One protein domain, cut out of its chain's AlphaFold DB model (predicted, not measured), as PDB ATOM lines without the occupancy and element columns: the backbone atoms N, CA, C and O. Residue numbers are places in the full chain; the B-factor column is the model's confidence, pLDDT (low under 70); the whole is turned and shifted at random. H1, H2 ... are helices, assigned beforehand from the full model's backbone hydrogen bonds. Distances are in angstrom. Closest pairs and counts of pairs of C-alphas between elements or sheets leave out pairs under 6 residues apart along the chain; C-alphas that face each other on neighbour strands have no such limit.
ATOM      1  N   LEU A  29     142.423 138.813 149.634       91.94
ATOM      2  CA  LEU A  29     141.716 138.830 148.351       91.94
ATOM      3  C   LEU A  29     140.199 138.976 148.529       91.94
ATOM      4  O   LEU A  29     139.583 139.734 147.781       91.94
ATOM      5  N   GLU A  30     139.616 138.303 149.518       93.81
ATOM      6  CA  GLU A  30     138.189 138.399 149.843       93.81
ATOM      7  C   GLU A  30     137.818 139.808 150.331       93.81
ATOM      8  O   GLU A  30     136.843 140.393 149.850       93.81
ATOM      9  N   ILE A  31     138.652 140.420 151.179       93.50
ATOM     10  CA  ILE A  31     138.483 141.819 151.610       93.50
ATOM     11  C   ILE A  31     138.543 142.773 150.410       93.50
ATOM     12  O   ILE A  31     137.703 143.663 150.272       93.50
ATOM     13  N   LEU A  32     139.519 142.600 149.512       91.62
ATOM     14  CA  LEU A  32     139.645 143.438 148.316       91.62
ATOM     15  C   LEU A  32     138.453 143.279 147.368       91.62
ATOM     16  O   LEU A  32     138.073 144.251 146.712       91.62
ATOM     17  N   GLU A  33     137.863 142.087 147.283       92.00
ATOM     18  CA  GLU A  33     136.658 141.847 146.486       92.00
ATOM     19  C   GLU A  33     135.441 142.561 147.093       92.00
ATOM     20  O   GLU A  33     134.725 143.259 146.371       92.00
ATOM     21  N   ALA A  34     135.263 142.496 148.417       93.81
ATOM     22  CA  ALA A  34     134.214 143.236 149.120       93.81
ATOM     23  C   ALA A  34     134.366 144.758 148.940       93.81
ATOM     24  O   ALA A  34     133.411 145.451 148.582       93.81
ATOM     25  N   LEU A  35     135.585 145.284 149.097       90.44
ATOM     26  CA  LEU A  35     135.881 146.707 148.889       90.44
ATOM     27  C   LEU A  35     135.643 147.147 147.441       90.44
ATOM     28  O   LEU A  35     135.150 148.251 147.207       90.44
ATOM     29  N   LYS A  36     135.951 146.289 146.464       88.88
ATOM     30  CA  LYS A  36     135.644 146.541 145.050       88.88
ATOM     31  C   LYS A  36     134.148 146.775 144.837       88.88
ATOM     32  O   LYS A  36     133.796 147.684 144.084       88.88
ATOM     33  N   ILE A  37     133.295 145.975 145.479       90.69
ATOM     34  CA  ILE A  37     131.835 146.086 145.362       90.69
ATOM     35  C   ILE A  37     131.356 147.388 146.008       90.69
ATOM     36  O   ILE A  37     130.646 148.155 145.362       90.69
ATOM     37  N   ILE A  38     131.808 147.678 147.231       90.12
ATOM     38  CA  ILE A  38     131.409 148.879 147.982       90.12
ATOM     39  C   ILE A  38     131.813 150.162 147.245       90.12
ATOM     40  O   ILE A  38     131.034 151.106 147.147       90.12
ATOM     41  N   GLU A  39     133.031 150.213 146.706       84.06
ATOM     42  CA  GLU A  39     133.541 151.419 146.047       84.06
ATOM     43  C   GLU A  39     133.203 151.498 144.554       84.06
ATOM     44  O   GLU A  39     133.452 152.532 143.924       84.06
ATOM     45  N   ASN A  40     132.659 150.420 143.980       86.50
ATOM     46  CA  ASN A  40     132.456 150.237 142.545       86.50
ATOM     47  C   ASN A  40     133.749 150.498 141.738       86.50
ATOM     48  O   ASN A  40     133.787 151.294 140.791       86.50
ATOM     49  N   ARG A  41     134.857 149.873 142.163       83.00
ATOM     50  CA  ARG A  41     136.209 150.042 141.584       83.00
ATOM     51  C   ARG A  41     136.911 148.714 141.360       83.00
ATOM     52  O   ARG A  41     136.548 147.698 141.936       83.00
ATOM     53  N   SER A  42     137.949 148.703 140.521       86.12
ATOM     54  CA  SER A  42     138.724 147.476 140.319       86.12
ATOM     55  C   SER A  42     139.616 147.178 141.529       86.12
ATOM     56  O   SER A  42     140.120 148.087 142.189       86.12
ATOM     57  N   ARG A  43     139.872 145.891 141.788       86.75
ATOM     58  CA  ARG A  43     140.760 145.449 142.879       86.75
ATOM     59  C   ARG A  43     142.143 146.094 142.821       86.75
ATOM     60  O   ARG A  43     142.657 146.539 143.840       86.75
ATOM     61  N   SER A  44     142.722 146.190 141.624       84.81
ATOM     62  CA  SER A  44     144.032 146.818 141.418       84.81
ATOM     63  C   SER A  44     144.034 148.288 141.840       84.81
ATOM     64  O   SER A  44     144.990 148.734 142.460       84.81
ATOM     65  N   GLN A  45     142.950 149.026 141.577       82.81
ATOM     66  CA  GLN A  45     142.833 150.431 141.981       82.81
ATOM     67  C   GLN A  45     142.745 150.586 143.500       82.81
ATOM     68  O   GLN A  45     143.366 151.485 144.066       82.81
ATOM     69  N   VAL A  46     141.991 149.702 144.161       88.44
ATOM     70  CA  VAL A  46     141.903 149.671 145.628       88.44
ATOM     71  C   VAL A  46     143.283 149.387 146.227       88.44
ATOM     72  O   VAL A  46     143.713 150.107 147.128       88.44
ATOM     73  N   LEU A  47     144.007 148.407 145.674       89.75
ATOM     74  CA  LEU A  47     145.346 148.032 146.125       89.75
ATOM     75  C   LEU A  47     146.371 149.160 145.922       89.75
ATOM     76  O   LEU A  47     147.091 149.499 146.854       89.75
ATOM     77  N   GLU A  48     146.407 149.795 144.748       87.38
ATOM     78  CA  GLU A  48     147.289 150.943 144.480       87.38
ATOM     79  C   GLU A  48     147.046 152.090 145.467       87.38
ATOM     80  O   GLU A  48     147.991 152.668 146.008       87.38
ATOM     81  N   ARG A  49     145.777 152.411 145.750       88.81
ATOM     82  CA  ARG A  49     145.426 153.460 146.715       88.81
ATOM     83  C   ARG A  49     145.876 153.095 148.130       88.81
ATOM     84  O   ARG A  49     146.326 153.977 148.861       88.81
ATOM     85  N   LEU A  50     145.769 151.821 148.502       89.94
ATOM     86  CA  LEU A  50     146.199 151.309 149.803       89.94
ATOM     87  C   LEU A  50     147.727 151.375 149.951       89.94
ATOM     88  O   LEU A  50     148.217 151.824 150.984       89.94
ATOM     89  N   ILE A  51     148.475 151.060 148.892       89.81
ATOM     90  CA  ILE A  51     149.937 151.224 148.847       89.81
ATOM     91  C   ILE A  51     150.328 152.701 148.991       89.81
ATOM     92  O   ILE A  51     151.196 153.029 149.797       89.81
ATOM     93  N   ILE A  52     149.675 153.616 148.262       87.88
ATOM     94  CA  ILE A  52     149.945 155.062 148.387       87.88
ATOM     95  C   ILE A  52     149.655 155.541 149.811       87.88
ATOM     96  O   ILE A  52     150.432 156.312 150.367       87.88
ATOM     97  N   PHE A  53     148.547 155.087 150.399       91.81
ATOM     98  CA  PHE A  53     148.200 155.406 151.778       91.81
ATOM     99  C   PHE A  53     149.296 154.952 152.749       91.81
ATOM    100  O   PHE A  53     149.795 155.778 153.507       91.81
ATOM    101  N   PHE A  54     149.720 153.690 152.660       91.69
ATOM    102  CA  PHE A  54     150.783 153.131 153.495       91.69
ATOM    103  C   PHE A  54     152.111 153.886 153.340       91.69
ATOM    104  O   PHE A  54     152.776 154.200 154.319       91.69
ATOM    105  N   ILE A  55     152.495 154.245 152.115       89.88
ATOM    106  CA  ILE A  55     153.712 155.033 151.883       89.88
ATOM    107  C   ILE A  55     153.602 156.422 152.529       89.88
ATOM    108  O   ILE A  55     154.575 156.929 153.080       89.88
ATOM    109  N   GLU A  56     152.437 157.066 152.469       89.19
ATOM    110  CA  GLU A  56     152.239 158.381 153.084       89.19
ATOM    111  C   GLU A  56     152.223 158.322 154.618       89.19
ATOM    112  O   GLU A  56     152.726 159.254 155.248       89.19
ATOM    113  N   THR A  57     151.719 157.243 155.226       90.75
ATOM    114  CA  THR A  57     151.805 157.051 156.683       90.75
ATOM    115  C   THR A  57     153.241 156.776 157.128       90.75
ATOM    116  O   THR A  57     153.683 157.350 158.119       90.75
ATOM    117  N   GLN A  58     154.016 156.004 156.356       91.38
ATOM    118  CA  GLN A  58     155.448 155.774 156.610       91.38
ATOM    119  C   GLN A  58     156.280 157.069 156.570       91.38
ATOM    120  O   GLN A  58     157.292 157.185 157.250       91.38
ATOM    121  N   LYS A  59     155.829 158.095 155.837       89.31
ATOM    122  CA  LYS A  59     156.441 159.439 155.835       89.31
ATOM    123  C   LYS A  59     156.104 160.277 157.083       89.31
ATOM    124  O   LYS A  59     156.341 161.485 157.078       89.31
ATOM    125  N   GLY A  60     155.480 159.686 158.104       86.19
ATOM    126  CA  GLY A  60     155.085 160.370 159.338       86.19
ATOM    127  C   GLY A  60     153.890 161.316 159.183       86.19
ATOM    128  O   GLY A  60     153.695 162.203 160.011       86.19
ATOM    129  N   GLN A  61     153.090 161.189 158.116       87.19
ATOM    130  CA  GLN A  61     151.848 161.960 157.999       87.19
ATOM    131  C   GLN A  61     150.751 161.342 158.872       87.19
ATOM    132  O   GLN A  61     150.664 160.122 158.998       87.19
ATOM    133  N   SER A  62     149.857 162.178 159.405       91.50
ATOM    134  CA  SER A  62     148.660 161.682 160.089       91.50
ATOM    135  C   SER A  62     147.797 160.836 159.147       91.50
ATOM    136  O   SER A  62     147.708 161.116 157.944       91.50
ATOM    137  N   ASN A  63     147.114 159.835 159.705       89.94
ATOM    138  CA  ASN A  63     146.263 158.914 158.946       89.94
ATOM    139  C   ASN A  63     145.249 159.658 158.068       89.94
ATOM    140  O   ASN A  63     145.079 159.342 156.894       89.94
ATOM    141  N   GLU A  64     144.627 160.714 158.584       90.06
ATOM    142  CA  GLU A  64     143.638 161.481 157.826       90.06
ATOM    143  C   GLU A  64     144.257 162.203 156.613       90.06
ATOM    144  O   GLU A  64     143.678 162.260 155.522       90.06
ATOM    145  N   LYS A  65     145.475 162.729 156.774       90.62
ATOM    146  CA  LYS A  65     146.194 163.427 155.707       90.62
ATOM    147  C   LYS A  65     146.718 162.449 154.658       90.62
ATOM    148  O   LYS A  65     146.603 162.735 153.463       90.62
ATOM    149  N   ALA A  66     147.224 161.293 155.083       89.88
ATOM    150  CA  ALA A  66     147.602 160.198 154.195       89.88
ATOM    151  C   ALA A  66     146.394 159.699 153.382       89.88
ATOM    152  O   ALA A  66     146.488 159.537 152.164       89.88
ATOM    153  N   TRP A  67     145.227 159.565 154.022       89.81
ATOM    154  CA  TRP A  67     143.980 159.162 153.370       89.81
ATOM    155  C   TRP A  67     143.521 160.167 152.310       89.81
ATOM    156  O   TRP A  67     143.272 159.808 151.157       89.81
ATOM    157  N   LYS A  68     143.499 161.465 152.641       89.88
ATOM    158  CA  LYS A  68     143.163 162.522 151.669       89.88
ATOM    159  C   LYS A  68     144.139 162.539 150.487       89.88
ATOM    160  O   LYS A  68     143.732 162.774 149.344       89.88
ATOM    161  N   ARG A  69     145.429 162.279 150.725       86.06
ATOM    162  CA  ARG A  69     146.455 162.230 149.670       86.06
ATOM    163  C   ARG A  69     146.300 161.026 148.751       86.06
ATOM    164  O   ARG A  69     146.363 161.221 147.535       86.06
ATOM    165  N   SER A  70     146.040 159.835 149.288       85.62
ATOM    166  CA  SER A  70     145.835 158.632 148.473       85.62
ATOM    167  C   SER A  70     144.626 158.791 147.546       85.62
ATOM    168  O   SER A  70     144.727 158.563 146.338       85.62
ATOM    169  N   GLN A  71     143.518 159.332 148.062       85.94
ATOM    170  CA  GLN A  71     142.340 159.656 147.259       85.94
ATOM    171  C   GLN A  71     142.631 160.713 146.182       85.94
ATOM    172  O   GLN A  71     142.161 160.602 145.047       85.94
ATOM    173  N   ARG A  72     143.409 161.756 146.505       81.19
ATOM    174  CA  ARG A  72     143.730 162.839 145.560       81.19
ATOM    175  C   ARG A  72     144.657 162.383 144.438       81.19
ATOM    176  O   ARG A  72     144.429 162.763 143.289       81.19
ATOM    177  N   ALA A  73     145.689 161.603 144.758       73.50
ATOM    178  CA  ALA A  73     146.600 161.027 143.772       73.50
ATOM    179  C   ALA A  73     145.819 160.197 142.746       73.50
ATOM    180  O   ALA A  73     145.972 160.398 141.542       73.50
ATOM    181  N   TYR A  74     144.878 159.389 143.235       73.00
ATOM    182  CA  TYR A  74     143.989 158.583 142.411       73.00
ATOM    183  C   TYR A  74     143.001 159.410 141.558       73.00
ATOM    184  O   TYR A  74     142.828 159.168 140.363       73.00
ATOM    185  N   LYS A  75     142.373 160.454 142.120       77.69
ATOM    186  CA  LYS A  75     141.492 161.348 141.336       77.69
ATOM    187  C   LYS A  75     142.254 162.050 140.204       77.69
ATOM    188  O   LYS A  75     141.711 162.224 139.114       77.69
ATOM    189  N   ARG A  76     143.514 162.438 140.432       70.31
ATOM    190  CA  ARG A  76     144.356 163.095 139.417       70.31
ATOM    191  C   ARG A  76     144.661 162.180 138.233       70.31
ATOM    192  O   ARG A  76     144.550 162.635 137.095       70.31
ATOM    193  N   THR A  77     145.008 160.916 138.475       71.44
ATOM    194  CA  THR A  77     145.233 159.944 137.393       71.44
ATOM    195  C   THR A  77     143.973 159.748 136.555       71.44
ATOM    196  O   THR A  77     144.056 159.822 135.327       71.44
ATOM    197  N   LEU A  78     142.800 159.631 137.188       73.56
ATOM    198  CA  LEU A  78     141.521 159.497 136.483       73.56
ATOM    199  C   LEU A  78     141.190 160.732 135.624       73.56
ATOM    200  O   LEU A  78     140.857 160.596 134.447       73.56
ATOM    201  N   ILE A  79     141.352 161.945 136.163       75.94
ATOM    202  CA  ILE A  79     141.121 163.197 135.418       75.94
ATOM    203  C   ILE A  79     142.061 163.302 134.208       75.94
ATOM    204  O   ILE A  79     141.624 163.646 133.108       75.94
ATOM    205  N   ASN A  80     143.345 162.988 134.389       74.75
ATOM    206  CA  ASN A  80     144.333 163.051 133.314       74.75
ATOM    207  C   ASN A  80     144.026 162.041 132.201       74.75
ATOM    208  O   ASN A  80     144.135 162.370 131.016       74.75
ATOM    209  N   GLN A  81     143.589 160.832 132.564       72.94
ATOM    210  CA  GLN A  81     143.169 159.817 131.602       72.94
ATOM    211  C   GLN A  81     141.932 160.267 130.814       72.94
ATOM    212  O   GLN A  81     141.914 160.156 129.586       72.94
ATOM    213  N   THR A  82     140.942 160.861 131.484       78.81
ATOM    214  CA  THR A  82     139.743 161.416 130.839       78.81
ATOM    215  C   THR A  82     140.094 162.528 129.852       78.81
ATOM    216  O   THR A  82     139.663 162.472 128.699       78.81
ATOM    217  N   LYS A  83     140.940 163.488 130.249       87.00
ATOM    218  CA  LYS A  83     141.417 164.566 129.361       87.00
ATOM    219  C   LYS A  83     142.117 164.007 128.119       87.00
ATOM    220  O   LYS A  83     141.834 164.430 126.999       87.00
ATOM    221  N   LYS A  84     142.985 163.007 128.299       85.12
ATOM    222  CA  LYS A  84     143.688 162.342 127.193       85.12
ATOM    223  C   LYS A  84     142.724 161.635 126.236       85.12
ATOM    224  O   LYS A  84     142.894 161.723 125.021       85.12
ATOM    225  N   ASN A  85     141.705 160.959 126.762       87.00
ATOM    226  CA  ASN A  85     140.700 160.276 125.949       87.00
ATOM    227  C   ASN A  85     139.814 161.264 125.178       87.00
ATOM    228  O   ASN A  85     139.567 161.055 123.993       87.00
ATOM    229  N   GLN A  86     139.394 162.368 125.805       91.56
ATOM    230  CA  GLN A  86     138.669 163.448 125.126       91.56
ATOM    231  C   GLN A  86     139.492 164.051 123.983       91.56
ATOM    232  O   GLN A  86     138.974 164.251 122.886       91.56
ATOM    233  N   PHE A  87     140.786 164.292 124.210       93.62
ATOM    234  CA  PHE A  87     141.687 164.789 123.174       93.62
ATOM    235  C   PHE A  87     141.782 163.825 121.981       93.62
ATOM    236  O   PHE A  87     141.606 164.245 120.838       93.62
ATOM    237  N   LYS A  88     141.969 162.523 122.236       90.56
ATOM    238  CA  LYS A  88     141.989 161.494 121.182       90.56
ATOM    239  C   LYS A  88     140.676 161.427 120.395       90.56
ATOM    240  O   LYS A  88     140.721 161.308 119.174       90.56
ATOM    241  N   ARG A  89     139.521 161.537 121.064       89.25
ATOM    242  CA  ARG A  89     138.204 161.581 120.398       89.25
ATOM    243  C   ARG A  89     138.098 162.771 119.448       89.25
ATOM    244  O   ARG A  89     137.776 162.579 118.284       89.25
ATOM    245  N   LYS A  90     138.483 163.969 119.902       95.56
ATOM    246  CA  LYS A  90     138.510 165.172 119.052       95.56
ATOM    247  C   LYS A  90     139.435 165.014 117.844       95.56
ATOM    248  O   LYS A  90     139.101 165.473 116.756       95.56
ATOM    249  N   GLN A  91     140.597 164.382 118.012       93.75
ATOM    250  CA  GLN A  91     141.487 164.087 116.884       93.75
ATOM    251  C   GLN A  91     140.828 163.134 115.883       93.75
ATOM    252  O   GLN A  91     140.851 163.406 114.685       93.75
ATOM    253  N   LEU A  92     140.194 162.066 116.367       94.69
ATOM    254  CA  LEU A  92     139.501 161.101 115.520       94.69
ATOM    255  C   LEU A  92     138.338 161.748 114.754       94.69
ATOM    256  O   LEU A  92     138.235 161.564 113.547       94.69
ATOM    257  N   GLU A  93     137.533 162.584 115.414       95.88
ATOM    258  CA  GLU A  93     136.458 163.362 114.779       95.88
ATOM    259  C   GLU A  93     136.965 164.294 113.671       95.88
ATOM    260  O   GLU A  93     136.301 164.482 112.651       95.88
ATOM    261  N   ARG A  94     138.146 164.897 113.844       94.94
ATOM    262  CA  ARG A  94     138.761 165.732 112.800       94.94
ATOM    263  C   ARG A  94     139.176 164.893 111.595       94.94
ATOM    264  O   ARG A  94     138.918 165.299 110.464       94.94
ATOM    265  N   VAL A  95     139.783 163.730 111.834       94.69
ATOM    266  CA  VAL A  95     140.200 162.807 110.769       94.69
ATOM    267  C   VAL A  95     138.987 162.289 109.998       94.69
ATOM    268  O   VAL A  95     138.989 162.352 108.769       94.69
ATOM    269  N   THR A  96     137.923 161.863 110.684       95.69
ATOM    270  CA  THR A  96     136.704 161.364 110.029       95.69
ATOM    271  C   THR A  96     135.994 162.456 109.233       95.69
ATOM    272  O   THR A  96     135.578 162.211 108.100       95.69
ATOM    273  N   LYS A  97     135.916 163.691 109.750       96.00
ATOM    274  CA  LYS A  97     135.388 164.842 108.995       96.00
ATOM    275  C   LYS A  97     136.214 165.134 107.741       96.00
ATOM    276  O   LYS A  97     135.640 165.352 106.674       96.00
ATOM    277  N   ALA A  98     137.543 165.116 107.844       94.44
ATOM    278  CA  ALA A  98     138.427 165.341 106.704       94.44
ATOM    279  C   ALA A  98     138.293 164.238 105.640       94.44
ATOM    280  O   ALA A  98     138.202 164.546 104.452       94.44
ATOM    281  N   GLN A  99     138.217 162.968 106.053       94.56
ATOM    282  CA  GLN A  99     137.972 161.836 105.153       94.56
ATOM    283  C   GLN A  99     136.616 161.954 104.454       94.56
ATOM    284  O   GLN A  99     136.558 161.855 103.230       94.56
ATOM    285  N   LYS A 100     135.545 162.259 105.198       94.00
ATOM    286  CA  LYS A 100     134.207 162.469 104.628       94.00
ATOM    287  C   LYS A 100     134.200 163.615 103.614       94.00
ATOM    288  O   LYS A 100     133.615 163.474 102.545       94.00
ATOM    289  N   LYS A 101     134.891 164.727 103.899       92.38
ATOM    290  CA  LYS A 101     135.028 165.848 102.955       92.38
ATOM    291  C   LYS A 101     135.741 165.424 101.668       92.38
ATOM    292  O   LYS A 101     135.249 165.733 100.588       92.38
ATOM    293  N   LYS A 102     136.853 164.686 101.771       91.12
ATOM    294  CA  LYS A 102     137.569 164.146 100.601       91.12
ATOM    295  C   LYS A 102     136.694 163.193  99.785       91.12
ATOM    296  O   LYS A 102     136.679 163.296  98.566       91.12
ATOM    297  N   GLN A 103     135.938 162.317 100.445       89.81
ATOM    298  CA  GLN A 103     135.023 161.392  99.778       89.81
ATOM    299  C   GLN A 103     133.907 162.133  99.032       89.81
ATOM    300  O   GLN A 103     133.629 161.823  97.879       89.81
ATOM    301  N   LEU A 104     133.297 163.147  99.654       86.75
ATOM    302  CA  LEU A 104     132.280 163.976  99.002       86.75
ATOM    303  C   LEU A 104     132.846 164.738  97.800       86.75
ATOM    304  O   LEU A 104     132.188 164.806  96.767       86.75
ATOM    305  N   GLN A 105     134.065 165.271  97.912       84.75
ATOM    306  CA  GLN A 105     134.740 165.941  96.800       84.75
ATOM    307  C   GLN A 105     135.067 164.967  95.660       84.75
ATOM    308  O   GLN A 105     134.815 165.287  94.504       84.75
ATOM    309  N   ALA A 106     135.561 163.766  95.970       82.69
ATOM    310  CA  ALA A 106     135.795 162.721  94.975       82.69
ATOM    311  C   ALA A 106     134.491 162.297  94.274       82.69
ATOM    312  O   ALA A 106     134.468 162.148  93.057       82.69
TER     313      ALA A 106
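Overview. This is residues 29 to 106 of the 118 residues of an uncharacterized protein of Helicobacter pylori (UniProt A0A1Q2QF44). One very long helix, H3, makes the length of the model, and a shorter helix, H2, folds back beside its first turns, with a third, H1, set across the far end of H2. H1, H2 and residues 63 to 74 of H3 form a small head at one end, and residues 75 to 106 of H3 stick out from that head as a long arm. The printed part has 78 residues, with three named helices in the order H1, H2, H3 and no named strand; the class is all helix. The whole is extended, with a radius of gyration of the C-alphas of 20.5 A, and its C-alphas span 66 by 28 by 14 A.

Arrangement. H3, residues 63 to 106, touches H2, residues 43 to 58, with its residues 63 to 74 alone. The closest C-alphas of the two are those of Glu 56 and Ala 66, 5.1 A apart. H2 and H3 form a helical hairpin, running opposite ways at a steep tilt of 43 degrees. H1, residues 29 to 39, touches H2, which meets it with residues 43 to 47 alone. Their closest C-alphas are those of Lys 36 and Arg 43, 5.7 A apart, and their lines are about perpendicular, at 83 degrees. H1 and H3 are apart. In H1, H2 and H3 every O i to N i+4 pair is within hydrogen-bond range.

Along the chain. H3 measures 64.9 A from C-alpha 63 at (146.263, 158.914, 158.946) to C-alpha 106 at (135.795, 162.721, 94.975). H2 measures 22.6 A from Arg 43 to Gln 58. H1 measures 15.2 A and begins with C-alpha 29 at (141.716, 138.830, 148.351).

Size, cuts and confidence. The C-alphas farthest apart are those of Gly 60 and Ala 106, at 67.2 A. Without residues 75 to 106, which stand free, the body has 46 residues and spans 30 by 18 by 14 A. Both links, H1 to H2 and H2 to H3, are tight. The printed part has no cut. Its mean pLDDT is 87.8, and no printed residue is under 70.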